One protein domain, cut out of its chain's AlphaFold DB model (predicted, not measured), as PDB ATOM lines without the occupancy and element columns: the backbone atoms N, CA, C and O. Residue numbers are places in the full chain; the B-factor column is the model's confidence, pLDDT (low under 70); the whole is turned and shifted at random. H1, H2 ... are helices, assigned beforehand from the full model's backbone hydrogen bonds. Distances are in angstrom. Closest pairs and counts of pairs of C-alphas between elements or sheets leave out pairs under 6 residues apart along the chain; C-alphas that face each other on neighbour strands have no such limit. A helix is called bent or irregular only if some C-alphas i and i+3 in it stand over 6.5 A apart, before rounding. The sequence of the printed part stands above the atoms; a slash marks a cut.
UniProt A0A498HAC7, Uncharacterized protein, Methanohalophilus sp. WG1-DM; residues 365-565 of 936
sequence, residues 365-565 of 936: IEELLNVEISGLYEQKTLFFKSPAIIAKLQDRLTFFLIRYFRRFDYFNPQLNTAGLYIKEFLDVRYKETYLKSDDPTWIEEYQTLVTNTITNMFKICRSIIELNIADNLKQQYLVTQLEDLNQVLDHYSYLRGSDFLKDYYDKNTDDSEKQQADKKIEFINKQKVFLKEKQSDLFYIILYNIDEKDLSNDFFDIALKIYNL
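Overview. This is residues 365 to 565 of the 936 residues of an uncharacterized protein of Methanohalophilus sp. WG1-DM (UniProt A0A498HAC7). This is a flat slab two layers deep, in which nearly all the helices run along one long axis: H2, H6 and H9 lie side by side in one layer, and H4 and H5, H7 and H8, and then H10 make up the other, with H1 along one edge beside H2. The printed part has 201 residues with ten named helices, H1 to H10 in order, and no named strand; the class is all helix. It is compact, with a radius of gyration of the C-alphas of 18.8 A, and spans 62 by 38 by 19 A.

Along the chain. Find C-alpha 365 at (-120.237, 60.515, -121.500); from there H1, residues 365 to 383, runs 27.2 A. Next come H2, residues 387 to 405, 26.6 A, and the short H3, 413 to 416, H4, 418 to 423, and H5, 428 to 436. H6, residues 440 to 465, begins at C-alpha 440 at (-89.549, 78.820, -98.796) and runs 38.0 A; H7, 471 to 493, runs 32.9 A. H8, 497 to 505, is only just irregular, its C-alphas 499 and 502 being 7.0 A apart. H9, 511 to 547, is 54.3 A long, and H10, 553 to 563, ends at C-alpha 563 at (-124.598, 81.471, -91.710).

Arrangement. Start at H6, the hub, which touches five helices. H2 touches it at Ala 391 and Leu 449, their closest C-alphas at 4.9 A, the same way at a shallow tilt of 7 degrees; H9 touches it at Ile 454 and Leu 531, 6.4 A. H6, H7, H9 and H10 form an up and down bundle, each running against the one before it. H4 touches H7 at Gly 419 and Gln 481, 5.1 A, with residues 480 to 488 of H7 alone. H5 and H6, a hairpin, only just touch, with 3 pairs of C-alphas within 8 A, closest Tyr 434 and Ile 443, 6.6 A. H3 touches H7 at Asn 416 and Tyr 477, 5.4 A. H1 and H2 are a hairpin, closest at Lys 380 and Ile 390, 6.2 A; H8 and H9 are another, closest at Gly 497 and Ile 521, 5.9 A. H1 and H9 are apart. In H1, H2, H4, H6 and H9 every O i to N i+4 pair is within hydrogen-bond range; H5 has 4 of 5, H7 16 of 19, H10 5 of 7, and H8 2 of 5 beside 3 of 6 O i to N i+3 pairs, while H3 is too short for an i+4 pair.

Size, cuts and confidence. The C-alphas farthest apart are those of Asn 508 and Lys 549, 62.9 A. The printed part has no cut and no long link. Its mean pLDDT is 73.7; 63 residues are under 70, among them 489 to 517.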
ATOM      1  N   ILE A 365    -120.834  59.243-121.941       57.00
ATOM      2  CA  ILE A 365    -120.237  60.515-121.500       57.00
ATOM      3  C   ILE A 365    -119.742  60.411-120.043       57.00
ATOM      4  O   ILE A 365    -118.793  61.115-119.680       57.00
ATOM      5  N   GLU A 366    -120.331  59.518-119.240       56.62
ATOM      6  CA  GLU A 366    -119.882  59.213-117.878       56.62
ATOM      7  C   GLU A 366    -118.568  58.418-117.867       56.62
ATOM      8  O   GLU A 366    -117.674  58.726-117.076       56.62
ATOM      9  N   GLU A 367    -118.379  57.462-118.788       61.12
ATOM     10  CA  GLU A 367    -117.102  56.738-118.941       61.12
ATOM     11  C   GLU A 367    -115.972  57.720-119.288       61.12
ATOM     12  O   GLU A 367    -114.866  57.609-118.758       61.12
ATOM     13  N   LEU A 368    -116.266  58.759-120.080       61.88
ATOM     14  CA  LEU A 368    -115.297  59.809-120.401       61.88
ATOM     15  C   LEU A 368    -114.878  60.634-119.178       61.88
ATOM     16  O   LEU A 368    -113.687  60.868-118.979       61.88
ATOM     17  N   LEU A 369    -115.847  61.062-118.358       67.81
ATOM     18  CA  LEU A 369    -115.567  61.802-117.124       67.81
ATOM     19  C   LEU A 369    -114.695  60.955-116.186       67.81
ATOM     20  O   LEU A 369    -113.718  61.454-115.630       67.81
ATOM     21  N   ASN A 370    -114.989  59.659-116.078       65.19
ATOM     22  CA  ASN A 370    -114.226  58.726-115.252       65.19
ATOM     23  C   ASN A 370    -112.787  58.538-115.749       65.19
ATOM     24  O   ASN A 370    -111.858  58.533-114.938       65.19
ATOM     25  N   VAL A 371    -112.575  58.427-117.063       63.69
ATOM     26  CA  VAL A 371    -111.230  58.341-117.659       63.69
ATOM     27  C   VAL A 371    -110.446  59.637-117.432       63.69
ATOM     28  O   VAL A 371    -109.267  59.591-117.075       63.69
ATOM     29  N   GLU A 372    -111.085  60.798-117.592       68.62
ATOM     30  CA  GLU A 372    -110.443  62.097-117.362       68.62
ATOM     31  C   GLU A 372    -110.054  62.298-115.892       68.62
ATOM     32  O   GLU A 372    -108.914  62.684-115.619       68.62
ATOM     33  N   ILE A 373    -110.953  61.988-114.951       72.12
ATOM     34  CA  ILE A 373    -110.665  62.038-113.510       72.12
ATOM     35  C   ILE A 373    -109.531  61.067-113.173       72.12
ATOM     36  O   ILE A 373    -108.536  61.479-112.578       72.12
ATOM     37  N   SER A 374    -109.622  59.808-113.608       68.00
ATOM     38  CA  SER A 374    -108.609  58.783-113.317       68.00
ATOM     39  C   SER A 374    -107.225  59.193-113.825       68.00
ATOM     40  O   SER A 374    -106.254  59.151-113.069       68.00
ATOM     41  N   GLY A 375    -107.132  59.698-115.059       65.75
ATOM     42  CA  GLY A 375    -105.872  60.191-115.620       65.75
ATOM     43  C   GLY A 375    -105.281  61.364-114.827       65.75
ATOM     44  O   GLY A 375    -104.072  61.417-114.600       65.75
ATOM     45  N   LEU A 376    -106.114  62.285-114.332       73.62
ATOM     46  CA  LEU A 376    -105.647  63.388-113.483       73.62
ATOM     47  C   LEU A 376    -105.137  62.897-112.119       73.62
ATOM     48  O   LEU A 376    -104.156  63.441-111.609       73.62
ATOM     49  N   TYR A 377    -105.736  61.850-111.551       72.31
ATOM     50  CA  TYR A 377    -105.281  61.232-110.300       72.31
ATOM     51  C   TYR A 377    -103.986  60.421-110.459       72.31
ATOM     52  O   TYR A 377    -103.122  60.439-109.573       72.31
ATOM     53  N   GLU A 378    -103.785  59.777-111.607       67.62
ATOM     54  CA  GLU A 378    -102.495  59.174-111.957       67.62
ATOM     55  C   GLU A 378    -101.399  60.243-112.050       67.62
ATOM     56  O   GLU A 378    -100.331  60.103-111.446       67.62
ATOM     57  N   GLN A 379    -101.676  61.364-112.728       62.12
ATOM     58  CA  GLN A 379    -100.744  62.493-112.809       62.12
ATOM     59  C   GLN A 379    -100.470  63.113-111.437       62.12
ATOM     60  O   GLN A 379     -99.315  63.377-111.103       62.12
ATOM     61  N   LYS A 380    -101.502  63.290-110.605       77.69
ATOM     62  CA  LYS A 380    -101.357  63.738-109.213       77.69
ATOM     63  C   LYS A 380    -100.376  62.846-108.449       77.69
ATOM     64  O   LYS A 380     -99.505  63.354-107.749       77.69
ATOM     65  N   THR A 381    -100.472  61.529-108.621       71.69
ATOM     66  CA  THR A 381     -99.575  60.565-107.967       71.69
ATOM     67  C   THR A 381     -98.134  60.688-108.463       71.69
ATOM     68  O   THR A 381     -97.206  60.597-107.663       71.69
ATOM     69  N   LEU A 382     -97.924  60.943-109.757       65.19
ATOM     70  CA  LEU A 382     -96.589  61.126-110.341       65.19
ATOM     71  C   LEU A 382     -95.930  62.449-109.921       65.19
ATOM     72  O   LEU A 382     -94.724  62.492-109.680       65.19
ATOM     73  N   PHE A 383     -96.716  63.521-109.816       71.69
ATOM     74  CA  PHE A 383     -96.225  64.878-109.560       71.69
ATOM     75  C   PHE A 383     -96.421  65.349-108.117       71.69
ATOM     76  O   PHE A 383     -96.214  66.528-107.836       71.69
ATOM     77  N   PHE A 384     -96.746  64.444-107.185       76.56
ATOM     78  CA  PHE A 384     -97.072  64.779-105.791       76.56
ATOM     79  C   PHE A 384     -95.971  65.549-105.036       76.56
ATOM     80  O   PHE A 384     -96.198  66.042-103.944       76.56
ATOM     81  N   LYS A 385     -94.746  65.628-105.563       75.75
ATOM     82  CA  LYS A 385     -93.661  66.402-104.943       75.75
ATOM     83  C   LYS A 385     -93.679  67.890-105.304       75.75
ATOM     84  O   LYS A 385     -92.959  68.651-104.669       75.75
ATOM     85  N   SER A 386     -94.462  68.302-106.304       77.75
ATOM     86  CA  SER A 386     -94.533  69.689-106.784       77.75
ATOM     87  C   SER A 386     -95.941  70.258-106.588       77.75
ATOM     88  O   SER A 386     -96.809  70.047-107.446       77.75
ATOM     89  N   PRO A 387     -96.183  71.006-105.495       81.12
ATOM     90  CA  PRO A 387     -97.481  71.626-105.247       81.12
ATOM     91  C   PRO A 387     -97.933  72.541-106.398       81.12
ATOM     92  O   PRO A 387     -99.113  72.546-106.744       81.12
ATOM     93  N   ALA A 388     -97.007  73.228-107.081       72.94
ATOM     94  CA  ALA A 388     -97.332  74.064-108.242       72.94
ATOM     95  C   ALA A 388     -97.911  73.286-109.438       72.94
ATOM     96  O   ALA A 388     -98.808  73.780-110.127       72.94
ATOM     97  N   ILE A 389     -97.415  72.075-109.727       70.81
ATOM     98  CA  ILE A 389     -97.992  71.231-110.790       70.81
ATOM     99  C   ILE A 389     -99.375  70.740-110.362       70.81
ATOM    100  O   ILE A 389    -100.309  70.741-111.161       70.81
ATOM    101  N   ILE A 390     -99.519  70.379-109.092       79.06
ATOM    102  CA  ILE A 390    -100.752  69.829-108.522       79.06
ATOM    103  C   ILE A 390    -101.866  70.877-108.532       79.06
ATOM    104  O   ILE A 390    -102.991  70.555-108.906       79.06
ATOM    105  N   ALA A 391    -101.539  72.143-108.267       74.06
ATOM    106  CA  ALA A 391    -102.470  73.262-108.395       74.06
ATOM    107  C   ALA A 391    -103.016  73.396-109.830       74.06
ATOM    108  O   ALA A 391    -104.217  73.562-110.026       74.06
ATOM    109  N   LYS A 392    -102.165  73.225-110.853       75.50
ATOM    110  CA  LYS A 392    -102.596  73.259-112.265       75.50
ATOM    111  C   LYS A 392    -103.483  72.078-112.643       75.50
ATOM    112  O   LYS A 392    -104.413  72.233-113.433       75.50
ATOM    113  N   LEU A 393    -103.191  70.893-112.109       73.69
ATOM    114  CA  LEU A 393    -104.029  69.712-112.321       73.69
ATOM    115  C   LEU A 393    -105.406  69.889-111.668       73.69
ATOM    116  O   LEU A 393    -106.414  69.536-112.277       73.69
ATOM    117  N   GLN A 394    -105.454  70.504-110.484       84.19
ATOM    118  CA  GLN A 394    -106.700  70.854-109.803       84.19
ATOM    119  C   GLN A 394    -107.526  71.882-110.595       84.19
ATOM    120  O   GLN A 394    -108.735  71.705-110.753       84.19
ATOM    121  N   ASP A 395    -106.895  72.921-111.153       76.75
ATOM    122  CA  ASP A 395    -107.577  73.902-112.013       76.75
ATOM    123  C   ASP A 395    -108.179  73.232-113.259       76.75
ATOM    124  O   ASP A 395    -109.325  73.496-113.633       76.75
ATOM    125  N   ARG A 396    -107.427  72.310-113.876       76.56
ATOM    126  CA  ARG A 396    -107.890  71.530-115.030       76.56
ATOM    127  C   ARG A 396    -109.082  70.641-114.672       76.56
ATOM    128  O   ARG A 396    -110.055  70.616-115.423       76.56
ATOM    129  N   LEU A 397    -109.035  69.959-113.528       83.06
ATOM    130  CA  LEU A 397    -110.154  69.158-113.025       83.06
ATOM    131  C   LEU A 397    -111.400  70.019-112.781       83.06
ATOM    132  O   LEU A 397    -112.490  69.666-113.217       83.06
ATOM    133  N   THR A 398    -111.229  71.183-112.153       84.31
ATOM    134  CA  THR A 398    -112.319  72.134-111.878       84.31
ATOM    135  C   THR A 398    -113.015  72.568-113.163       84.31
ATOM    136  O   THR A 398    -114.243  72.564-113.246       84.31
ATOM    137  N   PHE A 399    -112.234  72.906-114.192       78.19
ATOM    138  CA  PHE A 399    -112.766  73.258-115.506       78.19
ATOM    139  C   PHE A 399    -113.590  72.119-116.119       78.19
ATOM    140  O   PHE A 399    -114.687  72.365-116.627       78.19
ATOM    141  N   PHE A 400    -113.095  70.877-116.050       77.75
ATOM    142  CA  PHE A 400    -113.841  69.716-116.535       77.75
ATOM    143  C   PHE A 400    -115.149  69.537-115.767       77.75
ATOM    144  O   PHE A 400    -116.205  69.513-116.393       77.75
ATOM    145  N   LEU A 401    -115.111  69.512-114.434       81.38
ATOM    146  CA  LEU A 401    -116.304  69.338-113.601       81.38
ATOM    147  C   LEU A 401    -117.380  70.387-113.921       81.38
ATOM    148  O   LEU A 401    -118.518  70.018-114.197       81.38
ATOM    149  N   ILE A 402    -117.023  71.676-114.010       78.94
ATOM    150  CA  ILE A 402    -117.966  72.752-114.383       78.94
ATOM    151  C   ILE A 402    -118.549  72.529-115.785       78.94
ATOM    152  O   ILE A 402    -119.745  72.725-116.011       78.94
ATOM    153  N   ARG A 403    -117.726  72.106-116.752       77.69
ATOM    154  CA  ARG A 403    -118.195  71.800-118.111       77.69
ATOM    155  C   ARG A 403    -119.203  70.651-118.118       77.69
ATOM    156  O   ARG A 403    -120.135  70.686-118.916       77.69
ATOM    157  N   TYR A 404    -119.010  69.647-117.270       76.69
ATOM    158  CA  TYR A 404    -119.914  68.506-117.153       76.69
ATOM    159  C   TYR A 404    -121.196  68.845-116.392       76.69
ATOM    160  O   TYR A 404    -122.265  68.454-116.848       76.69
ATOM    161  N   PHE A 405    -121.127  69.660-115.336       73.75
ATOM    162  CA  PHE A 405    -122.309  70.234-114.681       73.75
ATOM    163  C   PHE A 405    -123.241  70.946-115.670       73.75
ATOM    164  O   PHE A 405    -124.452  70.840-115.563       73.75
ATOM    165  N   ARG A 406    -122.683  71.620-116.684       72.88
ATOM    166  CA  ARG A 406    -123.457  72.279-117.753       72.88
ATOM    167  C   ARG A 406    -124.022  71.329-118.814       72.88
ATOM    168  O   ARG A 406    -124.750  71.777-119.691       72.88
ATOM    169  N   ARG A 407    -123.625  70.055-118.817       69.88
ATOM    170  CA  ARG A 407    -124.044  69.056-119.815       69.88
ATOM    171  C   ARG A 407    -125.118  68.107-119.310       69.88
ATOM    172  O   ARG A 407    -125.799  67.520-120.143       69.88
ATOM    173  N   PHE A 408    -125.217  67.924-117.999       64.75
ATOM    174  CA  PHE A 408    -126.206  67.054-117.386       64.75
ATOM    175  C   PHE A 408    -127.310  67.896-116.754       64.75
ATOM    176  O   PHE A 408    -127.045  68.765-115.929       64.75
ATOM    177  N   ASP A 409    -128.545  67.614-117.140       65.19
ATOM    178  CA  ASP A 409    -129.770  68.166-116.561       65.19
ATOM    179  C   ASP A 409    -130.380  67.245-115.486       65.19
ATOM    180  O   ASP A 409    -131.408  67.567-114.894       65.19
ATOM    181  N   TYR A 410    -129.725  66.114-115.199       70.25
ATOM    182  CA  TYR A 410    -130.103  65.136-114.181       70.25
ATOM    183  C   TYR A 410    -129.027  64.978-113.093       70.25
ATOM    184  O   TYR A 410    -127.902  65.473-113.204       70.25
ATOM    185  N   PHE A 411    -129.380  64.278-112.010       69.31
ATOM    186  CA  PHE A 411    -128.446  63.962-110.930       69.31
ATOM    187  C   PHE A 411    -127.378  62.966-111.396       69.31
ATOM    188  O   PHE A 411    -127.693  61.818-111.708       69.31
ATOM    189  N   ASN A 412    -126.114  63.374-111.375       76.88
ATOM    190  CA  ASN A 412    -124.966  62.520-111.623       76.88
ATOM    191  C   ASN A 412    -124.163  62.371-110.309       76.88
ATOM    192  O   ASN A 412    -123.646  63.366-109.784       76.88
ATOM    193  N   PRO A 413    -124.020  61.145-109.769       70.94
ATOM    194  CA  PRO A 413    -123.307  60.913-108.514       70.94
ATOM    195  C   PRO A 413    -121.841  61.365-108.534       70.94
ATOM    196  O   PRO A 413    -121.343  61.840-107.519       70.94
ATOM    197  N   GLN A 414    -121.157  61.254-109.678       73.94
ATOM    198  CA  GLN A 414    -119.749  61.647-109.808       73.94
ATOM    199  C   GLN A 414    -119.594  63.172-109.740       73.94
ATOM    200  O   GLN A 414    -118.637  63.676-109.155       73.94
ATOM    201  N   LEU A 415    -120.541  63.924-110.300       81.69
ATOM    202  CA  LEU A 415    -120.576  65.375-110.144       81.69
ATOM    203  C   LEU A 415    -120.950  65.791-108.726       81.69
ATOM    204  O   LEU A 415    -120.409  66.772-108.222       81.69
ATOM    205  N   ASN A 416    -121.797  65.025-108.042       81.50
ATOM    206  CA  ASN A 416    -122.099  65.301-106.641       81.50
ATOM    207  C   ASN A 416    -120.860  65.177-105.740       81.50
ATOM    208  O   ASN A 416    -120.752  65.891-104.751       81.50
ATOM    209  N   THR A 417    -119.875  64.359-106.118       80.81
ATOM    210  CA  THR A 417    -118.580  64.235-105.424       80.81
ATOM    211  C   THR A 417    -117.490  65.178-105.956       80.81
ATOM    212  O   THR A 417    -116.312  64.995-105.653       80.81
ATOM    213  N   ALA A 418    -117.838  66.182-106.769       83.06
ATOM    214  CA  ALA A 418    -116.879  67.117-107.366       83.06
ATOM    215  C   ALA A 418    -115.989  67.820-106.322       83.06
ATOM    216  O   ALA A 418    -114.777  67.938-106.515       83.06
ATOM    217  N   GLY A 419    -116.580  68.261-105.214       82.38
ATOM    218  CA  GLY A 419    -115.914  68.939-104.109       82.38
ATOM    219  C   GLY A 419    -114.861  68.051-103.466       82.38
ATOM    220  O   GLY A 419    -113.704  68.462-103.355       82.38
ATOM    221  N   LEU A 420    -115.222  66.806-103.157       81.56
ATOM    222  CA  LEU A 420    -114.302  65.774-102.693       81.56
ATOM    223  C   LEU A 420    -113.135  65.579-103.667       81.56
ATOM    224  O   LEU A 420    -111.979  65.598-103.239       81.56
ATOM    225  N   TYR A 421    -113.399  65.483-104.976       85.25
ATOM    226  CA  TYR A 421    -112.328  65.320-105.960       85.25
ATOM    227  C   TYR A 421    -111.346  66.491-105.985       85.25
ATOM    228  O   TYR A 421    -110.162  66.275-106.228       85.25
ATOM    229  N   ILE A 422    -111.808  67.721-105.758       89.31
ATOM    230  CA  ILE A 422    -110.935  68.898-105.666       89.31
ATOM    231  C   ILE A 422    -110.170  68.904-104.343       89.31
ATOM    232  O   ILE A 422    -108.957  69.131-104.343       89.31
ATOM    233  N   LYS A 423    -110.852  68.616-103.231       85.06
ATOM    234  CA  LYS A 423    -110.280  68.561-101.881       85.06
ATOM    235  C   LYS A 423    -109.164  67.526-101.778       85.06
ATOM    236  O   LYS A 423    -108.129  67.812-101.186       85.06
ATOM    237  N   GLU A 424    -109.320  66.355-102.386       83.69
ATOM    238  CA  GLU A 424    -108.319  65.284-102.331       83.69
ATOM    239  C   GLU A 424    -106.961  65.679-102.932       83.69
ATOM    240  O   GLU A 424    -105.954  65.037-102.623       83.69
ATOM    241  N   PHE A 425    -106.876  66.725-103.764       83.38
ATOM    242  CA  PHE A 425    -105.587  67.259-104.232       83.38
ATOM    243  C   PHE A 425    -104.739  67.830-103.085       83.38
ATOM    244  O   PHE A 425    -103.512  67.857-103.208       83.38
ATOM    245  N   LEU A 426    -105.355  68.180-101.951       79.94
ATOM    246  CA  LEU A 426    -104.685  68.407-100.670       79.94
ATOM    247  C   LEU A 426    -104.366  67.069 -99.987       79.94
ATOM    248  O   LEU A 426    -104.965  66.677 -98.987       79.94
ATOM    249  N   ASP A 427    -103.402  66.350-100.557       73.69
ATOM    250  CA  ASP A 427    -102.900  65.084-100.021       73.69
ATOM    251  C   ASP A 427    -102.381  65.236 -98.578       73.69
ATOM    252  O   ASP A 427    -101.654  66.182 -98.259       73.69
ATOM    253  N   VAL A 428    -102.691  64.272 -97.706       69.56
ATOM    254  CA  VAL A 428    -102.241  64.267 -96.303       69.56
ATOM    255  C   VAL A 428    -100.713  64.338 -96.174       69.56
ATOM    256  O   VAL A 428    -100.197  64.926 -95.227       69.56
ATOM    257  N   ARG A 429     -99.965  63.822 -97.156       73.69
ATOM    258  CA  ARG A 429     -98.492  63.872 -97.180       73.69
ATOM    259  C   ARG A 429     -97.952  65.299 -97.290       73.69
ATOM    260  O   ARG A 429     -96.849  65.573 -96.811       73.69
ATOM    261  N   TYR A 430     -98.713  66.226 -97.877       80.31
ATOM    262  CA  TYR A 430     -98.323  67.634 -97.902       80.31
ATOM    263  C   TYR A 430     -98.332  68.251 -96.518       80.31
ATOM    264  O   TYR A 430     -97.459  69.058 -96.228       80.31
ATOM    265  N   LYS A 431     -99.252  67.834 -95.648       73.62
ATOM    266  CA  LYS A 431     -99.283  68.283 -94.257       73.62
ATOM    267  C   LYS A 431     -97.976  67.933 -93.547       73.62
ATOM    268  O   LYS A 431     -97.334  68.802 -92.966       73.62
ATOM    269  N   GLU A 432     -97.562  66.669 -93.620       74.50
ATOM    270  CA  GLU A 432     -96.316  66.207 -92.996       74.50
ATOM    271  C   GLU A 432     -95.090  66.924 -93.564       74.50
ATOM    272  O   GLU A 432     -94.171  67.270 -92.822       74.50
ATOM    273  N   THR A 433     -95.094  67.163 -94.877       82.44
ATOM    274  CA  THR A 433     -94.013  67.878 -95.558       82.44
ATOM    275  C   THR A 433     -93.997  69.352 -95.152       82.44
ATOM    276  O   THR A 433     -92.939  69.876 -94.847       82.44
ATOM    277  N   TYR A 434     -95.149  70.012 -95.045       81.94
ATOM    278  CA  TYR A 434     -95.263  71.411 -94.629       81.94
ATOM    279  C   TYR A 434     -94.803  71.643 -93.185       81.94
ATOM    280  O   TYR A 434     -94.115  72.625 -92.901       81.94
ATOM    281  N   LEU A 435     -95.119  70.708 -92.284       74.75
ATOM    282  CA  LEU A 435     -94.645  70.748 -90.900       74.75
ATOM    283  C   LEU A 435     -93.112  70.694 -90.818       74.75
ATOM    284  O   LEU A 435     -92.538  71.388 -89.991       74.75
ATOM    285  N   LYS A 436     -92.458  69.918 -91.691       78.00
ATOM    286  CA  LYS A 436     -91.011  69.640 -91.637       78.00
ATOM    287  C   LYS A 436     -90.154  70.425 -92.635       78.00
ATOM    288  O   LYS A 436     -88.937  70.340 -92.562       78.00
ATOM    289  N   SER A 437     -90.761  71.068 -93.629       79.56
ATOM    290  CA  SER A 437     -90.034  71.721 -94.720       79.56
ATOM    291  C   SER A 437     -89.609  73.128 -94.326       79.56
ATOM    292  O   SER A 437     -90.444  73.904 -93.852       79.56
ATOM    293  N   ASP A 438     -88.356  73.453 -94.627       75.50
ATOM    294  CA  ASP A 438     -87.776  74.791 -94.478       75.50
ATOM    295  C   ASP A 438     -87.572  75.482 -95.838       75.50
ATOM    296  O   ASP A 438     -87.076  76.605 -95.893       75.50
ATOM    297  N   ASP A 439     -87.945  74.825 -96.949       80.12
ATOM    298  CA  ASP A 439     -87.847  75.382 -98.304       80.12
ATOM    299  C   ASP A 439     -88.940  76.448 -98.525       80.12
ATOM    300  O   ASP A 439     -90.123  76.096 -98.648       80.12
ATOM    301  N   PRO A 440     -88.577  77.744 -98.638       76.69
ATOM    302  CA  PRO A 440     -89.549  78.820 -98.796       76.69
ATOM    303  C   PRO A 440     -90.359  78.707-100.089       76.69
ATOM    304  O   PRO A 440     -91.538  79.059-100.102       76.69
ATOM    305  N   THR A 441     -89.750  78.189-101.160       79.25
ATOM    306  CA  THR A 441     -90.402  78.053-102.469       79.25
ATOM    307  C   THR A 441     -91.481  76.989-102.391       79.25
ATOM    308  O   THR A 441     -92.621  77.215-102.782       79.25
ATOM    309  N   TRP A 442     -91.144  75.833-101.819       85.81
ATOM    310  CA  TRP A 442     -92.099  74.748-101.638       85.81
ATOM    311  C   TRP A 442     -93.261  75.160-100.726       85.81
ATOM    312  O   TRP A 442     -94.418  74.851-101.016       85.81
ATOM    313  N   ILE A 443     -92.961  75.893 -99.645       81.50
ATOM    314  CA  ILE A 443     -93.966  76.470 -98.745       81.50
ATOM    315  C   ILE A 443     -94.910  77.379 -99.539       81.50
ATOM    316  O   ILE A 443     -96.116  77.167 -99.476       81.50
ATOM    317  N   GLU A 444     -94.403  78.338-100.316       83.06
ATOM    318  CA  GLU A 444     -95.218  79.257-101.128       83.06
ATOM    319  C   GLU A 444     -96.068  78.528-102.186       83.06
ATOM    320  O   GLU A 444     -97.255  78.824-102.370       83.06
ATOM    321  N   GLU A 445     -95.503  77.521-102.853       83.81
ATOM    322  CA  GLU A 445     -96.241  76.687-103.804       83.81
ATOM    323  C   GLU A 445     -97.379  75.920-103.118       83.81
ATOM    324  O   GLU A 445     -98.489  75.841-103.654       83.81
ATOM    325  N   TYR A 446     -97.142  75.377-101.920       85.88
ATOM    326  CA  TYR A 446     -98.185  74.727-101.129       85.88
ATOM    327  C   TYR A 446     -99.263  75.729-100.706       85.88
ATOM    328  O   TYR A 446    -100.449  75.457-100.876       85.88
ATOM    329  N   GLN A 447     -98.879  76.925-100.252       84.62
ATOM    330  CA  GLN A 447     -99.825  77.993 -99.919       84.62
ATOM    331  C   GLN A 447    -100.739  78.359-101.101       84.62
ATOM    332  O   GLN A 447    -101.944  78.584-100.934       84.62
ATOM    333  N   THR A 448    -100.175  78.369-102.308       85.12
ATOM    334  CA  THR A 448    -100.912  78.596-103.557       85.12
ATOM    335  C   THR A 448    -101.891  77.458-103.843       85.12
ATOM    336  O   THR A 448    -103.055  77.720-104.141       85.12
ATOM    337  N   LEU A 449    -101.466  76.198-103.694       87.12
ATOM    338  CA  LEU A 449    -102.331  75.025-103.870       87.12
ATOM    339  C   LEU A 449    -103.555  75.065-102.936       87.12
ATOM    340  O   LEU A 449    -104.681  74.807-103.367       87.12
ATOM    341  N   VAL A 450    -103.358  75.442-101.673       86.38
ATOM    342  CA  VAL A 450    -104.448  75.621-100.700       86.38
ATOM    343  C   VAL A 450    -105.436  76.694-101.151       86.38
ATOM    344  O   VAL A 450    -106.642  76.451-101.220       86.38
ATOM    345  N   THR A 451    -104.917  77.869-101.509       85.75
ATOM    346  CA  THR A 451    -105.737  79.005-101.952       85.75
ATOM    347  C   THR A 451    -106.545  78.640-103.205       85.75
ATOM    348  O   THR A 451    -107.732  78.969-103.308       85.75
ATOM    349  N   ASN A 452    -105.930  77.905-104.139       86.88
ATOM    350  CA  ASN A 452    -106.594  77.388-105.334       86.88
ATOM    351  C   ASN A 452    -107.699  76.391-104.988       86.88
ATOM    352  O   ASN A 452    -108.773  76.476-105.576       86.88
ATOM    353  N   THR A 453    -107.486  75.518-104.002       90.00
ATOM    354  CA  THR A 453    -108.493  74.539-103.566       90.00
ATOM    355  C   THR A 453    -109.771  75.239-103.108       90.00
ATOM    356  O   THR A 453    -110.843  74.983-103.658       90.00
ATOM    357  N   ILE A 454    -109.649  76.197-102.180       86.62
ATOM    358  CA  ILE A 454    -110.776  77.005-101.680       86.62
ATOM    359  C   ILE A 454    -111.470  77.738-102.838       86.62
ATOM    360  O   ILE A 454    -112.692  77.695-102.986       86.62
ATOM    361  N   THR A 455    -110.680  78.381-103.702       87.00
ATOM    362  CA  THR A 455    -111.190  79.158-104.841       87.00
ATOM    363  C   THR A 455    -111.949  78.289-105.842       87.00
ATOM    364  O   THR A 455    -112.987  78.697-106.364       87.00
ATOM    365  N   ASN A 456    -111.444  77.096-106.137       88.06
ATOM    366  CA  ASN A 456    -112.027  76.190-107.116       88.06
ATOM    367  C   ASN A 456    -113.320  75.554-106.609       88.06
ATOM    368  O   ASN A 456    -114.294  75.487-107.355       88.06
ATOM    369  N   MET A 457    -113.385  75.190-105.329       89.62
ATOM    370  CA  MET A 457    -114.624  74.706-104.717       89.62
ATOM    371  C   MET A 457    -115.698  75.798-104.652       89.62
ATOM    372  O   MET A 457    -116.851  75.544-104.999       89.62
ATOM    373  N   PHE A 458    -115.317  77.041-104.333       86.12
ATOM    374  CA  PHE A 458    -116.217  78.192-104.452       86.12
ATOM    375  C   PHE A 458    -116.740  78.370-105.889       86.12
ATOM    376  O   PHE A 458    -117.939  78.568-106.085       86.12
ATOM    377  N   LYS A 459    -115.877  78.257-106.912       84.25
ATOM    378  CA  LYS A 459    -116.299  78.332-108.324       84.25
ATOM    379  C   LYS A 459    -117.295  77.235-108.693       84.25
ATOM    380  O   LYS A 459    -118.212  77.521-109.457       84.25
ATOM    381  N   ILE A 460    -117.124  76.013-108.185       86.88
ATOM    382  CA  ILE A 460    -118.073  74.914-108.415       86.88
ATOM    383  C   ILE A 460    -119.431  75.269-107.800       86.88
ATOM    384  O   ILE A 460    -120.426  75.256-108.520       86.88
ATOM    385  N   CYS A 461    -119.470  75.676-106.524       87.62
ATOM    386  CA  CYS A 461    -120.709  76.087-105.849       87.62
ATOM    387  C   CYS A 461    -121.422  77.210-106.611       87.62
ATOM    388  O   CYS A 461    -122.600  77.107-106.938       87.62
ATOM    389  N   ARG A 462    -120.685  78.265-106.969       84.31
ATOM    390  CA  ARG A 462    -121.224  79.373-107.758       84.31
ATOM    391  C   ARG A 462    -121.761  78.905-109.113       84.31
ATOM    392  O   ARG A 462    -122.841  79.316-109.510       84.31
ATOM    393  N   SER A 463    -121.021  78.037-109.803       82.69
ATOM    394  CA  SER A 463    -121.442  77.522-111.108       82.69
ATOM    395  C   SER A 463    -122.751  76.749-111.003       82.69
ATOM    396  O   SER A 463    -123.576  76.909-111.887       82.69
ATOM    397  N   ILE A 464    -122.954  75.960-109.938       86.19
ATOM    398  CA  ILE A 464    -124.194  75.203-109.695       86.19
ATOM    399  C   ILE A 464    -125.397  76.137-109.517       86.19
ATOM    400  O   ILE A 464    -126.454  75.859-110.077       86.19
ATOM    401  N   ILE A 465    -125.240  77.250-108.787       80.31
ATOM    402  CA  ILE A 465    -126.301  78.267-108.631       80.31
ATOM    403  C   ILE A 465    -126.724  78.816-110.001       80.31
ATOM    404  O   ILE A 465    -127.916  78.909-110.290       80.31
ATOM    405  N   GLU A 466    -125.737  79.101-110.855       78.50
ATOM    406  CA  GLU A 466    -125.910  79.655-112.203       78.50
ATOM    407  C   GLU A 466    -126.413  78.623-113.245       78.50
ATOM    408  O   GLU A 466    -126.682  78.999-114.387       78.50
ATOM    409  N   LEU A 467    -126.521  77.327-112.912       78.44
ATOM    410  CA  LEU A 467    -127.018  76.314-113.855       78.44
ATOM    411  C   LEU A 467    -128.512  76.497-114.134       78.44
ATOM    412  O   LEU A 467    -129.284  76.870-113.259       78.44
ATOM    413  N   ASN A 468    -128.948  76.126-115.335       79.81
ATOM    414  CA  ASN A 468    -130.366  76.019-115.667       79.81
ATOM    415  C   ASN A 468    -130.845  74.562-115.521       79.81
ATOM    416  O   ASN A 468    -131.099  73.879-116.509       79.81
ATOM    417  N   ILE A 469    -130.879  74.062-114.283       79.06
ATOM    418  CA  ILE A 469    -131.369  72.717-113.923       79.06
ATOM    419  C   ILE A 469    -132.426  72.830-112.819       79.06
ATOM    420  O   ILE A 469    -132.561  73.889-112.210       79.06
ATOM    421  N   ALA A 470    -133.152  71.747-112.537       80.62
ATOM    422  CA  ALA A 470    -134.177  71.752-111.497       80.62
ATOM    423  C   ALA A 470    -133.605  72.132-110.114       80.62
ATOM    424  O   ALA A 470    -132.537  71.662-109.713       80.62
ATOM    425  N   ASP A 471    -134.333  72.965-109.370       81.38
ATOM    426  CA  ASP A 471    -133.894  73.526-108.085       81.38
ATOM    427  C   ASP A 471    -133.588  72.459-107.025       81.38
ATOM    428  O   ASP A 471    -132.609  72.573-106.288       81.38
ATOM    429  N   ASN A 472    -134.338  71.355-107.009       81.06
ATOM    430  CA  ASN A 472    -134.044  70.212-106.142       81.06
ATOM    431  C   ASN A 472    -132.668  69.579-106.441       81.06
ATOM    432  O   ASN A 472    -131.957  69.182-105.518       81.06
ATOM    433  N   LEU A 473    -132.264  69.510-107.714       83.44
ATOM    434  CA  LEU A 473    -130.950  69.015-108.133       83.44
ATOM    435  C   LEU A 473    -129.850  70.005-107.750       83.44
ATOM    436  O   LEU A 473    -128.835  69.601-107.183       83.44
ATOM    437  N   LYS A 474    -130.062  71.304-108.002       87.31
ATOM    438  CA  LYS A 474    -129.144  72.366-107.554       87.31
ATOM    439  C   LYS A 474    -128.912  72.293-106.042       87.31
ATOM    440  O   LYS A 474    -127.764  72.343-105.605       87.31
ATOM    441  N   GLN A 475    -129.973  72.130-105.251       83.75
ATOM    442  CA  GLN A 475    -129.900  72.033-103.792       83.75
ATOM    443  C   GLN A 475    -129.083  70.812-103.352       83.75
ATOM    444  O   GLN A 475    -128.180  70.954-102.527       83.75
ATOM    445  N   GLN A 476    -129.344  69.634-103.930       83.12
ATOM    446  CA  GLN A 476    -128.586  68.408-103.639       83.12
ATOM    447  C   GLN A 476    -127.088  68.573-103.923       83.12
ATOM    448  O   GLN A 476    -126.254  68.239-103.074       83.12
ATOM    449  N   TYR A 477    -126.746  69.145-105.080       86.62
ATOM    450  CA  TYR A 477    -125.358  69.421-105.425       86.62
ATOM    451  C   TYR A 477    -124.722  70.417-104.453       86.62
ATOM    452  O   TYR A 477    -123.659  70.124-103.903       86.62
ATOM    453  N   LEU A 478    -125.366  71.564-104.203       85.69
ATOM    454  CA  LEU A 478    -124.822  72.619-103.342       85.69
ATOM    455  C   LEU A 478    -124.583  72.161-101.912       85.69
ATOM    456  O   LEU A 478    -123.539  72.494-101.362       85.69
ATOM    457  N   VAL A 479    -125.507  71.404-101.313       81.19
ATOM    458  CA  VAL A 479    -125.330  70.890 -99.946       81.19
ATOM    459  C   VAL A 479    -124.053  70.057 -99.855       81.19
ATOM    460  O   VAL A 479    -123.228  70.315 -98.982       81.19
ATOM    461  N   THR A 480    -123.843  69.140-100.802       82.06
ATOM    462  CA  THR A 480    -122.643  68.291-100.824       82.06
ATOM    463  C   THR A 480    -121.370  69.120-101.039       82.06
ATOM    464  O   THR A 480    -120.399  68.973-100.300       82.06
ATOM    465  N   GLN A 481    -121.378  70.060-101.994       86.00
ATOM    466  CA  GLN A 481    -120.199  70.896-102.269       86.00
ATOM    467  C   GLN A 481    -119.835  71.805-101.088       86.00
ATOM    468  O   GLN A 481    -118.656  72.049-100.834       86.00
ATOM    469  N   LEU A 482    -120.841  72.318-100.377       79.94
ATOM    470  CA  LEU A 482    -120.667  73.139 -99.183       79.94
ATOM    471  C   LEU A 482    -120.082  72.341 -98.023       79.94
ATOM    472  O   LEU A 482    -119.191  72.836 -97.335       79.94
ATOM    473  N   GLU A 483    -120.552  71.113 -97.811       79.12
ATOM    474  CA  GLU A 483    -119.980  70.209 -96.813       79.12
ATOM    475  C   GLU A 483    -118.505  69.927 -97.115       79.12
ATOM    476  O   GLU A 483    -117.658  70.107 -96.238       79.12
ATOM    477  N   ASP A 484    -118.169  69.598 -98.364       82.31
ATOM    478  CA  ASP A 484    -116.780  69.388 -98.775       82.31
ATOM    479  C   ASP A 484    -115.932  70.655 -98.585       82.31
ATOM    480  O   ASP A 484    -114.795  70.572 -98.109       82.31
ATOM    481  N   LEU A 485    -116.472  71.831 -98.931       83.00
ATOM    482  CA  LEU A 485    -115.804  73.129 -98.773       83.00
ATOM    483  C   LEU A 485    -115.503  73.416 -97.299       83.00
ATOM    484  O   LEU A 485    -114.409  73.870 -96.970       83.00
ATOM    485  N   ASN A 486    -116.439  73.101 -96.404       72.38
ATOM    486  CA  ASN A 486    -116.247  73.241 -94.962       72.38
ATOM    487  C   ASN A 486    -115.173  72.278 -94.446       72.38
ATOM    488  O   ASN A 486    -114.316  72.674 -93.657       72.38
ATOM    489  N   GLN A 487    -115.135  71.048 -94.962       73.19
ATOM    490  CA  GLN A 487    -114.109  70.072 -94.597       73.19
ATOM    491  C   GLN A 487    -112.708  70.412 -95.134       73.19
ATOM    492  O   GLN A 487    -111.727  69.784 -94.721       73.19
ATOM    493  N   VAL A 488    -112.561  71.390 -96.036       72.88
ATOM    494  CA  VAL A 488    -111.236  71.947 -96.357       72.88
ATOM    495  C   VAL A 488    -110.616  72.549 -95.095       72.88
ATOM    496  O   VAL A 488    -109.421  72.369 -94.893       72.88
ATOM    497  N   LEU A 489    -111.404  73.156 -94.190       56.47
ATOM    498  CA  LEU A 489    -110.908  73.600 -92.877       56.47
ATOM    499  C   LEU A 489    -110.512  72.454 -91.979       56.47
ATOM    500  O   LEU A 489    -109.528  72.600 -91.266       56.47
ATOM    501  N   ASP A 490    -111.220  71.330 -92.024       57.97
ATOM    502  CA  ASP A 490    -110.883  70.175 -91.194       57.97
ATOM    503  C   ASP A 490    -109.491  69.636 -91.508       57.97
ATOM    504  O   ASP A 490    -108.778  69.224 -90.595       57.97
ATOM    505  N   HIS A 491    -109.031  69.754 -92.758       60.28
ATOM    506  CA  HIS A 491    -107.632  69.501 -93.116       60.28
ATOM    507  C   HIS A 491    -106.650  70.403 -92.327       60.28
ATOM    508  O   HIS A 491    -105.566  69.956 -91.949       60.28
ATOM    509  N   TYR A 492    -107.049  71.641 -92.005       53.84
ATOM    510  CA  TYR A 492    -106.294  72.618 -91.200       53.84
ATOM    511  C   TYR A 492    -106.590  72.574 -89.696       53.84
ATOM    512  O   TYR A 492    -105.759  73.029 -88.914       53.84
ATOM    513  N   SER A 493    -107.709  72.005 -89.246       46.69
ATOM    514  CA  SER A 493    -108.021  71.789 -87.819       46.69
ATOM    515  C   SER A 493    -106.966  70.915 -87.126       46.69
ATOM    516  O   SER A 493    -106.761  71.003 -85.912       46.69
ATOM    517  N   TYR A 494    -106.253  70.104 -87.916       47.75
ATOM    518  CA  TYR A 494    -105.116  69.286 -87.495       47.75
ATOM    519  C   TYR A 494    -103.737  69.943 -87.688       47.75
ATOM    520  O   TYR A 494    -102.738  69.271 -87.438       47.75
ATOM    521  N   LEU A 495    -103.669  71.180 -88.186       50.91
ATOM    522  CA  LEU A 495    -102.488  72.052 -88.168       50.91
ATOM    523  C   LEU A 495    -102.748  73.116 -87.100       50.91
ATOM    524  O   LEU A 495    -103.148  74.249 -87.385       50.91
ATOM    525  N   ARG A 496    -102.634  72.717 -85.837       53.16
ATOM    526  CA  ARG A 496    -102.859  73.632 -84.720       53.16
ATOM    527  C   ARG A 496    -101.642  74.538 -84.607       53.16
ATOM    528  O   ARG A 496    -100.518  74.082 -84.777       53.16
ATOM    529  N   GLY A 497    -101.837  75.803 -84.226       50.84
ATOM    530  CA  GLY A 497    -100.707  76.661 -83.843       50.84
ATOM    531  C   GLY A 497     -99.821  75.996 -82.776       50.84
ATOM    532  O   GLY A 497     -98.612  76.195 -82.766       50.84
ATOM    533  N   SER A 498    -100.411  75.106 -81.961       50.66
ATOM    534  CA  SER A 498     -99.705  74.255 -80.999       50.66
ATOM    535  C   SER A 498     -98.678  73.296 -81.591       50.66
ATOM    536  O   SER A 498     -97.735  72.941 -80.892       50.66
ATOM    537  N   ASP A 499     -98.826  72.895 -82.852       55.19
ATOM    538  CA  ASP A 499     -97.901  71.970 -83.517       55.19
ATOM    539  C   ASP A 499     -96.539  72.628 -83.791       55.19
ATOM    540  O   ASP A 499     -95.540  71.930 -83.928       55.19
ATOM    541  N   PHE A 500     -96.494  73.966 -83.781       60.12
ATOM    542  CA  PHE A 500     -95.289  74.786 -83.925       60.12
ATOM    543  C   PHE A 500     -94.837  75.416 -82.593       60.12
ATOM    544  O   PHE A 500     -93.843  76.135 -82.545       60.12
ATOM    545  N   LEU A 501     -95.542  75.154 -81.480       53.81
ATOM    546  CA  LEU A 501     -95.183  75.719 -80.170       53.81
ATOM    547  C   LEU A 501     -93.897  75.110 -79.594       53.81
ATOM    548  O   LEU A 501     -93.270  75.716 -78.728       53.81
ATOM    549  N   LYS A 502     -93.490  73.923 -80.057       54.16
ATOM    550  CA  LYS A 502     -92.265  73.263 -79.585       54.16
ATOM    551  C   LYS A 502     -91.010  74.065 -79.955       54.16
ATOM    552  O   LYS A 502     -90.150  74.236 -79.100       54.16
ATOM    553  N   ASP A 503     -90.988  74.633 -81.158       53.16
ATOM    554  CA  ASP A 503     -89.916  75.509 -81.659       53.16
ATOM    555  C   ASP A 503     -89.938  76.883 -80.953       53.16
ATOM    556  O   ASP A 503     -88.943  77.589 -80.829       53.16
ATOM    557  N   TYR A 504     -91.096  77.255 -80.411       49.03
ATOM    558  CA  TYR A 504     -91.290  78.497 -79.672       49.03
ATOM    559  C   TYR A 504     -90.790  78.446 -78.224       49.03
ATOM    560  O   TYR A 504     -90.236  79.428 -77.723       49.03
ATOM    561  N   TYR A 505     -91.005  77.318 -77.543       46.75
ATOM    562  CA  TYR A 505     -90.683  77.153 -76.122       46.75
ATOM    563  C   TYR A 505     -89.334  76.479 -75.856       46.75
ATOM    564  O   TYR A 505     -88.869  76.505 -74.711       46.75
ATOM    565  N   ASP A 506     -88.682  75.901 -76.867       53.94
ATOM    566  CA  ASP A 506     -87.310  75.422 -76.723       53.94
ATOM    567  C   ASP A 506     -86.329  76.608 -76.791       53.94
ATOM    568  O   ASP A 506     -86.269  77.378 -77.750       53.94
ATOM    569  N   LYS A 507     -85.560  76.790 -75.711       47.50
ATOM    570  CA  LYS A 507     -84.584  77.882 -75.578       47.50
ATOM    571  C   LYS A 507     -83.398  77.742 -76.537       47.50
ATOM    572  O   LYS A 507     -82.641  78.698 -76.669       47.50
ATOM    573  N   ASN A 508     -83.232  76.577 -77.161       54.31
ATOM    574  CA  ASN A 508     -82.132  76.289 -78.081       54.31
ATOM    575  C   ASN A 508     -82.491  76.517 -79.558       54.31
ATOM    576  O   ASN A 508     -81.613  76.385 -80.405       54.31
ATOM    577  N   THR A 509     -83.751  76.834 -79.862       59.59
ATOM    578  CA  THR A 509     -84.235  77.094 -81.224       59.59
ATOM    579  C   THR A 509     -83.809  78.486 -81.692       59.59
ATOM    580  O   THR A 509     -84.008  79.473 -80.974       59.59
ATOM    581  N   ASP A 510     -83.230  78.556 -82.892       65.69
ATOM    582  CA  ASP A 510     -82.718  79.792 -83.496       65.69
ATOM    583  C   ASP A 510     -83.864  80.746 -83.895       65.69
ATOM    584  O   ASP A 510     -84.982  80.326 -84.208       65.69
ATOM    585  N   ASP A 511     -83.595  82.053 -83.925       67.38
ATOM    586  CA  ASP A 511     -84.581  83.088 -84.269       67.38
ATOM    587  C   ASP A 511     -85.136  82.904 -85.693       67.38
ATOM    588  O   ASP A 511     -86.292  83.236 -85.968       67.38
ATOM    589  N   SER A 512     -84.341  82.324 -86.597       66.56
ATOM    590  CA  SER A 512     -84.763  81.965 -87.957       66.56
ATOM    591  C   SER A 512     -85.881  80.912 -87.967       66.56
ATOM    592  O   SER A 512     -86.840  81.033 -88.733       66.56
ATOM    593  N   GLU A 513     -85.800  79.899 -87.102       64.50
ATOM    594  CA  GLU A 513     -86.795  78.821 -87.009       64.50
ATOM    595  C   GLU A 513     -88.110  79.341 -86.402       64.50
ATOM    596  O   GLU A 513     -89.194  79.045 -86.911       64.50
ATOM    597  N   LYS A 514     -88.032  80.239 -85.406       65.69
ATOM    598  CA  LYS A 514     -89.208  80.934 -84.847       65.69
ATOM    599  C   LYS A 514     -89.916  81.815 -85.877       65.69
ATOM    600  O   LYS A 514     -91.137  81.752 -86.009       65.69
ATOM    601  N   GLN A 515     -89.163  82.575 -86.676       69.69
ATOM    602  CA  GLN A 515     -89.731  83.385 -87.762       69.69
ATOM    603  C   GLN A 515     -90.410  82.537 -88.846       69.69
ATOM    604  O   GLN A 515     -91.384  82.975 -89.466       69.69
ATOM    605  N   GLN A 516     -89.911  81.331 -89.116       69.88
ATOM    606  CA  GLN A 516     -90.572  80.414 -90.042       69.88
ATOM    607  C   GLN A 516     -91.861  79.834 -89.450       69.88
ATOM    608  O   GLN A 516     -92.871  79.783 -90.157       69.88
ATOM    609  N   ALA A 517     -91.857  79.457 -88.169       69.62
ATOM    610  CA  ALA A 517     -93.058  79.028 -87.455       69.62
ATOM    611  C   ALA A 517     -94.151  80.114 -87.478       69.62
ATOM    612  O   ALA A 517     -95.301  79.814 -87.811       69.62
ATOM    613  N   ASP A 518     -93.787  81.382 -87.254       70.00
ATOM    614  CA  ASP A 518     -94.703  82.526 -87.375       70.00
ATOM    615  C   ASP A 518     -95.351  82.629 -88.743       70.00
ATOM    616  O   ASP A 518     -96.573  82.715 -88.847       70.00
ATOM    617  N   LYS A 519     -94.550  82.566 -89.810       76.62
ATOM    618  CA  LYS A 519     -95.063  82.640 -91.184       76.62
ATOM    619  C   LYS A 519     -96.024  81.496 -91.497       76.62
ATOM    620  O   LYS A 519     -97.006  81.697 -92.214       76.62
ATOM    621  N   LYS A 520     -95.765  80.294 -90.968       77.00
ATOM    622  CA  LYS A 520     -96.654  79.133 -91.134       77.00
ATOM    623  C   LYS A 520     -97.976  79.330 -90.376       77.00
ATOM    624  O   LYS A 520     -99.041  79.088 -90.948       77.00
ATOM    625  N   ILE A 521     -97.935  79.834 -89.139       73.44
ATOM    626  CA  ILE A 521     -99.130  80.157 -88.335       73.44
ATOM    627  C   ILE A 521     -99.948  81.286 -88.980       73.44
ATOM    628  O   ILE A 521    -101.167  81.166 -89.126       73.44
ATOM    629  N   GLU A 522     -99.288  82.366 -89.401       78.75
ATOM    630  CA  GLU A 522     -99.910  83.507 -90.075       78.75
ATOM    631  C   GLU A 522    -100.647  83.054 -91.339       78.75
ATOM    632  O   GLU A 522    -101.810  83.410 -91.547       78.75
ATOM    633  N   PHE A 523    -100.013  82.203 -92.150       81.38
ATOM    634  CA  PHE A 523    -100.638  81.630 -93.335       81.38
ATOM    635  C   PHE A 523    -101.902  80.825 -93.001       81.38
ATOM    636  O   PHE A 523    -102.935  81.037 -93.640       81.38
ATOM    637  N   ILE A 524    -101.860  79.937 -92.001       75.44
ATOM    638  CA  ILE A 524    -103.032  79.139 -91.595       75.44
ATOM    639  C   ILE A 524    -104.189  80.061 -91.195       75.44
ATOM    640  O   ILE A 524    -105.322  79.875 -91.647       75.44
ATOM    641  N   ASN A 525    -103.909  81.087 -90.391       74.81
ATOM    642  CA  ASN A 525    -104.916  82.063 -89.979       74.81
ATOM    643  C   ASN A 525    -105.477  82.837 -91.179       74.81
ATOM    644  O   ASN A 525    -106.693  83.009 -91.290       74.81
ATOM    645  N   LYS A 526    -104.619  83.230 -92.125       81.12
ATOM    646  CA  LYS A 526    -105.024  83.903 -93.364       81.12
ATOM    647  C   LYS A 526    -105.942  83.036 -94.227       81.12
ATOM    648  O   LYS A 526    -106.917  83.552 -94.761       81.12
ATOM    649  N   GLN A 527    -105.683  81.733 -94.343       80.12
ATOM    650  CA  GLN A 527    -106.544  80.827 -95.115       80.12
ATOM    651  C   GLN A 527    -107.892  80.571 -94.437       80.12
ATOM    652  O   GLN A 527    -108.913  80.523 -95.119       80.12
ATOM    653  N   LYS A 528    -107.929  80.484 -93.099       75.88
ATOM    654  CA  LYS A 528    -109.195  80.419 -92.345       75.88
ATOM    655  C   LYS A 528    -110.066  81.645 -92.607       75.88
ATOM    656  O   LYS A 528    -111.265  81.507 -92.816       75.88
ATOM    657  N   VAL A 529    -109.459  82.831 -92.623       75.94
ATOM    658  CA  VAL A 529    -110.135  84.083 -92.990       75.94
ATOM    659  C   VAL A 529    -110.626  84.018 -94.438       75.94
ATOM    660  O   VAL A 529    -111.815  84.186 -94.674       75.94
ATOM    661  N   PHE A 530    -109.750  83.675 -95.387       80.06
ATOM    662  CA  PHE A 530    -110.085  83.612 -96.814       80.06
ATOM    663  C   PHE A 530    -111.217  82.627 -97.149       80.06
ATOM    664  O   PHE A 530    -112.029  82.881 -98.037       80.06
ATOM    665  N   LEU A 531    -111.314  81.497 -96.446       78.25
ATOM    666  CA  LEU A 531    -112.446  80.601 -96.645       78.25
ATOM    667  C   LEU A 531    -113.759  81.211 -96.144       78.25
ATOM    668  O   LEU A 531    -114.763  81.143 -96.852       78.25
ATOM    669  N   LYS A 532    -113.756  81.812 -94.951       74.31
ATOM    670  CA  LYS A 532    -114.950  82.464 -94.392       74.31
ATOM    671  C   LYS A 532    -115.436  83.610 -95.274       74.31
ATOM    672  O   LYS A 532    -116.637  83.782 -95.474       74.31
ATOM    673  N   GLU A 533    -114.493  84.341 -95.858       73.56
ATOM    674  CA  GLU A 533    -114.720  85.320 -96.919       73.56
ATOM    675  C   GLU A 533    -115.496  84.701 -98.105       73.56
ATOM    676  O   GLU A 533    -116.545  85.205 -98.503       73.56
ATOM    677  N   LYS A 534    -115.054  83.550 -98.630       76.81
ATOM    678  CA  LYS A 534    -115.734  82.854 -99.744       76.81
ATOM    679  C   LYS A 534    -117.094  82.263 -99.373       76.81
ATOM    680  O   LYS A 534    -117.998  82.248-100.207       76.81
ATOM    681  N   GLN A 535    -117.252  81.785 -98.145       75.25
ATOM    682  CA  GLN A 535    -118.540  81.332 -97.615       75.25
ATOM    683  C   GLN A 535    -119.528  82.499 -97.526       75.25
ATOM    684  O   GLN A 535    -120.675  82.362 -97.943       75.25
ATOM    685  N   SER A 536    -119.066  83.666 -97.070       70.75
ATOM    686  CA  SER A 536    -119.863  84.896 -97.044       70.75
ATOM    687  C   SER A 536    -120.305  85.297 -98.448       70.75
ATOM    688  O   SER A 536    -121.497  85.485 -98.671       70.75
ATOM    689  N   ASP A 537    -119.384  85.329 -99.418       70.00
ATOM    690  CA  ASP A 537    -119.712  85.594-100.827       70.00
ATOM    691  C   ASP A 537    -120.833  84.662-101.334       70.00
ATOM    692  O   ASP A 537    -121.775  85.105-101.988       70.00
ATOM    693  N   LEU A 538    -120.751  83.367-101.015       76.88
ATOM    694  CA  LEU A 538    -121.726  82.368-101.453       76.88
ATOM    695  C   LEU A 538    -123.093  82.541-100.778       76.88
ATOM    696  O   LEU A 538    -124.116  82.431-101.450       76.88
ATOM    697  N   PHE A 539    -123.112  82.862 -99.482       77.62
ATOM    698  CA  PHE A 539    -124.328  83.213 -98.746       77.62
ATOM    699  C   PHE A 539    -125.081  84.363 -99.427       77.62
ATOM    700  O   PHE A 539    -126.281  84.243 -99.678       77.62
ATOM    701  N   TYR A 540    -124.379  85.438 -99.803       68.81
ATOM    702  CA  TYR A 540    -125.008  86.566-100.498       68.81
ATOM    703  C   TYR A 540    -125.531  86.186-101.876       68.81
ATOM    704  O   TYR A 540    -126.642  86.578-102.218       68.81
ATOM    705  N   ILE A 541    -124.761  85.423-102.658       69.25
ATOM    706  CA  ILE A 541    -125.191  84.981-103.992       69.25
ATOM    707  C   ILE A 541    -126.491  84.179-103.886       69.25
ATOM    708  O   ILE A 541    -127.403  84.409-104.673       69.25
ATOM    709  N   ILE A 542    -126.608  83.272-102.916       76.06
ATOM    710  CA  ILE A 542    -127.826  82.470-102.740       76.06
ATOM    711  C   ILE A 542    -129.020  83.368-102.405       76.06
ATOM    712  O   ILE A 542    -130.026  83.309-103.104       76.06
ATOM    713  N   LEU A 543    -128.903  84.229-101.389       67.94
ATOM    714  CA  LEU A 543    -130.008  85.106-100.978       67.94
ATOM    715  C   LEU A 543    -130.459  86.052-102.090       67.94
ATOM    716  O   LEU A 543    -131.651  86.257-102.287       67.94
ATOM    717  N   TYR A 544    -129.501  86.593-102.832       66.19
ATOM    718  CA  TYR A 544    -129.752  87.446-103.982       66.19
ATOM    719  C   TYR A 544    -130.575  86.740-105.064       66.19
ATOM    720  O   TYR A 544    -131.539  87.302-105.569       66.19
ATOM    721  N   ASN A 545    -130.219  85.496-105.404       66.06
ATOM    722  CA  ASN A 545    -130.938  84.753-106.440       66.06
ATOM    723  C   ASN A 545    -132.331  84.315-105.953       66.06
ATOM    724  O   ASN A 545    -133.237  84.179-106.765       66.06
ATOM    725  N   ILE A 546    -132.540  84.140-104.642       67.00
ATOM    726  CA  ILE A 546    -133.890  83.953-104.080       67.00
ATOM    727  C   ILE A 546    -134.728  85.231-104.264       67.00
ATOM    728  O   ILE A 546    -135.874  85.151-104.698       67.00
ATOM    729  N   ASP A 547    -134.166  86.414-103.982       61.38
ATOM    730  CA  ASP A 547    -134.885  87.698-104.083       61.38
ATOM    731  C   ASP A 547    -135.308  88.032-105.526       61.38
ATOM    732  O   ASP A 547    -136.444  88.446-105.768       61.38
ATOM    733  N   GLU A 548    -134.436  87.754-106.501       64.88
ATOM    734  CA  GLU A 548    -134.744  87.865-107.939       64.88
ATOM    735  C   GLU A 548    -135.680  86.760-108.456       64.88
ATOM    736  O   GLU A 548    -136.116  86.802-109.606       64.88
ATOM    737  N   LYS A 549    -136.064  85.806-107.597       68.69
ATOM    738  CA  LYS A 549    -136.888  84.630-107.927       68.69
ATOM    739  C   LYS A 549    -136.228  83.661-108.915       68.69
ATOM    740  O   LYS A 549    -136.927  82.898-109.581       68.69
ATOM    741  N   ASP A 550    -134.899  83.666-108.977       67.25
ATOM    742  CA  ASP A 550    -134.081  82.739-109.767       67.25
ATOM    743  C   ASP A 550    -133.828  81.400-109.038       67.25
ATOM    744  O   ASP A 550    -133.412  80.420-109.661       67.25
ATOM    745  N   LEU A 551    -134.074  81.348-107.721       76.69
ATOM    746  CA  LEU A 551    -134.047  80.140-106.886       76.69
ATOM    747  C   LEU A 551    -135.307  80.032-106.021       76.69
ATOM    748  O   LEU A 551    -135.842  81.047-105.566       76.69
ATOM    749  N   SER A 552    -135.743  78.802-105.730       79.06
ATOM    750  CA  SER A 552    -136.811  78.554-104.757       79.06
ATOM    751  C   SER A 552    -136.430  78.962-103.327       79.06
ATOM    752  O   SER A 552    -135.264  78.983-102.926       79.06
ATOM    753  N   ASN A 553    -137.459  79.202-102.513       68.56
ATOM    754  CA  ASN A 553    -137.339  79.503-101.086       68.56
ATOM    755  C   ASN A 553    -136.648  78.380-100.280       68.56
ATOM    756  O   ASN A 553    -136.091  78.640 -99.216       68.56
ATOM    757  N   ASP A 554    -136.586  77.152-100.810       71.62
ATOM    758  CA  ASP A 554    -135.895  76.016-100.179       71.62
ATOM    759  C   ASP A 554    -134.368  76.222-100.100       71.62
ATOM    760  O   ASP A 554    -133.672  75.573 -99.315       71.62
ATOM    761  N   PHE A 555    -133.810  77.155-100.883       75.12
ATOM    762  CA  PHE A 555    -132.395  77.536-100.801       75.12
ATOM    763  C   PHE A 555    -132.068  78.368 -99.561       75.12
ATOM    764  O   PHE A 555    -130.892  78.509 -99.206       75.12
ATOM    765  N   PHE A 556    -133.086  78.867 -98.859       69.38
ATOM    766  CA  PHE A 556    -132.908  79.569 -97.597       69.38
ATOM    767  C   PHE A 556    -132.255  78.665 -96.538       69.38
ATOM    768  O   PHE A 556    -131.362  79.111 -95.819       69.38
ATOM    769  N   ASP A 557    -132.572  77.364 -96.525       70.38
ATOM    770  CA  ASP A 557    -131.893  76.354 -95.694       70.38
ATOM    771  C   ASP A 557    -130.391  76.265 -95.957       70.38
ATOM    772  O   ASP A 557    -129.583  76.079 -95.042       70.38
ATOM    773  N   ILE A 558    -129.995  76.387 -97.220       76.44
ATOM    774  CA  ILE A 558    -128.590  76.323 -97.610       76.44
ATOM    775  C   ILE A 558    -127.868  77.581 -97.122       76.44
ATOM    776  O   ILE A 558    -126.800  77.480 -96.513       76.44
ATOM    777  N   ALA A 559    -128.471  78.757 -97.317       72.25
ATOM    778  CA  ALA A 559    -127.945  80.013 -96.787       72.25
ATOM    779  C   ALA A 559    -127.813  79.965 -95.252       72.25
ATOM    780  O   ALA A 559    -126.799  80.387 -94.694       72.25
ATOM    781  N   LEU A 560    -128.780  79.358 -94.562       66.62
ATOM    782  CA  LEU A 560    -128.745  79.146 -93.115       66.62
ATOM    783  C   LEU A 560    -127.599  78.250 -92.660       66.62
ATOM    784  O   LEU A 560    -126.951  78.553 -91.656       66.62
ATOM    785  N   LYS A 561    -127.337  77.156 -93.379       71.25
ATOM    786  CA  LYS A 561    -126.194  76.282 -93.087       71.25
ATOM    787  C   LYS A 561    -124.875  77.046 -93.171       71.25
ATOM    788  O   LYS A 561    -124.021  76.827 -92.321       71.25
ATOM    789  N   ILE A 562    -124.731  77.956 -94.138       70.06
ATOM    790  CA  ILE A 562    -123.538  78.802 -94.280       70.06
ATOM    791  C   ILE A 562    -123.446  79.826 -93.140       70.06
ATOM    792  O   ILE A 562    -122.379  79.996 -92.556       70.06
ATOM    793  N   TYR A 563    -124.558  80.480 -92.790       64.88
ATOM    794  CA  TYR A 563    -124.598  81.471 -91.710       64.88
ATOM    795  C   TYR A 563    -124.228  80.880 -90.342       64.88
ATOM    796  O   TYR A 563    -123.548  81.526 -89.551       64.88
ATOM    797  N   ASN A 564    -124.651  79.644 -90.061       62.06
ATOM    798  CA  ASN A 564    -124.381  78.973 -88.784       62.06
ATOM    799  C   ASN A 564    -122.942  78.442 -88.652       62.06
ATOM    800  O   ASN A 564    -122.634  77.769 -87.669       62.06
ATOM    801  N   LEU A 565    -122.065  78.692 -89.629       64.62
ATOM    802  CA  LEU A 565    -120.659  78.316 -89.529       64.62
ATOM    803  C   LEU A 565    -119.936  79.202 -88.509       64.62
ATOM    804  O   LEU A 565    -120.095  80.423 -88.477       64.62
TER     805      LEU A 565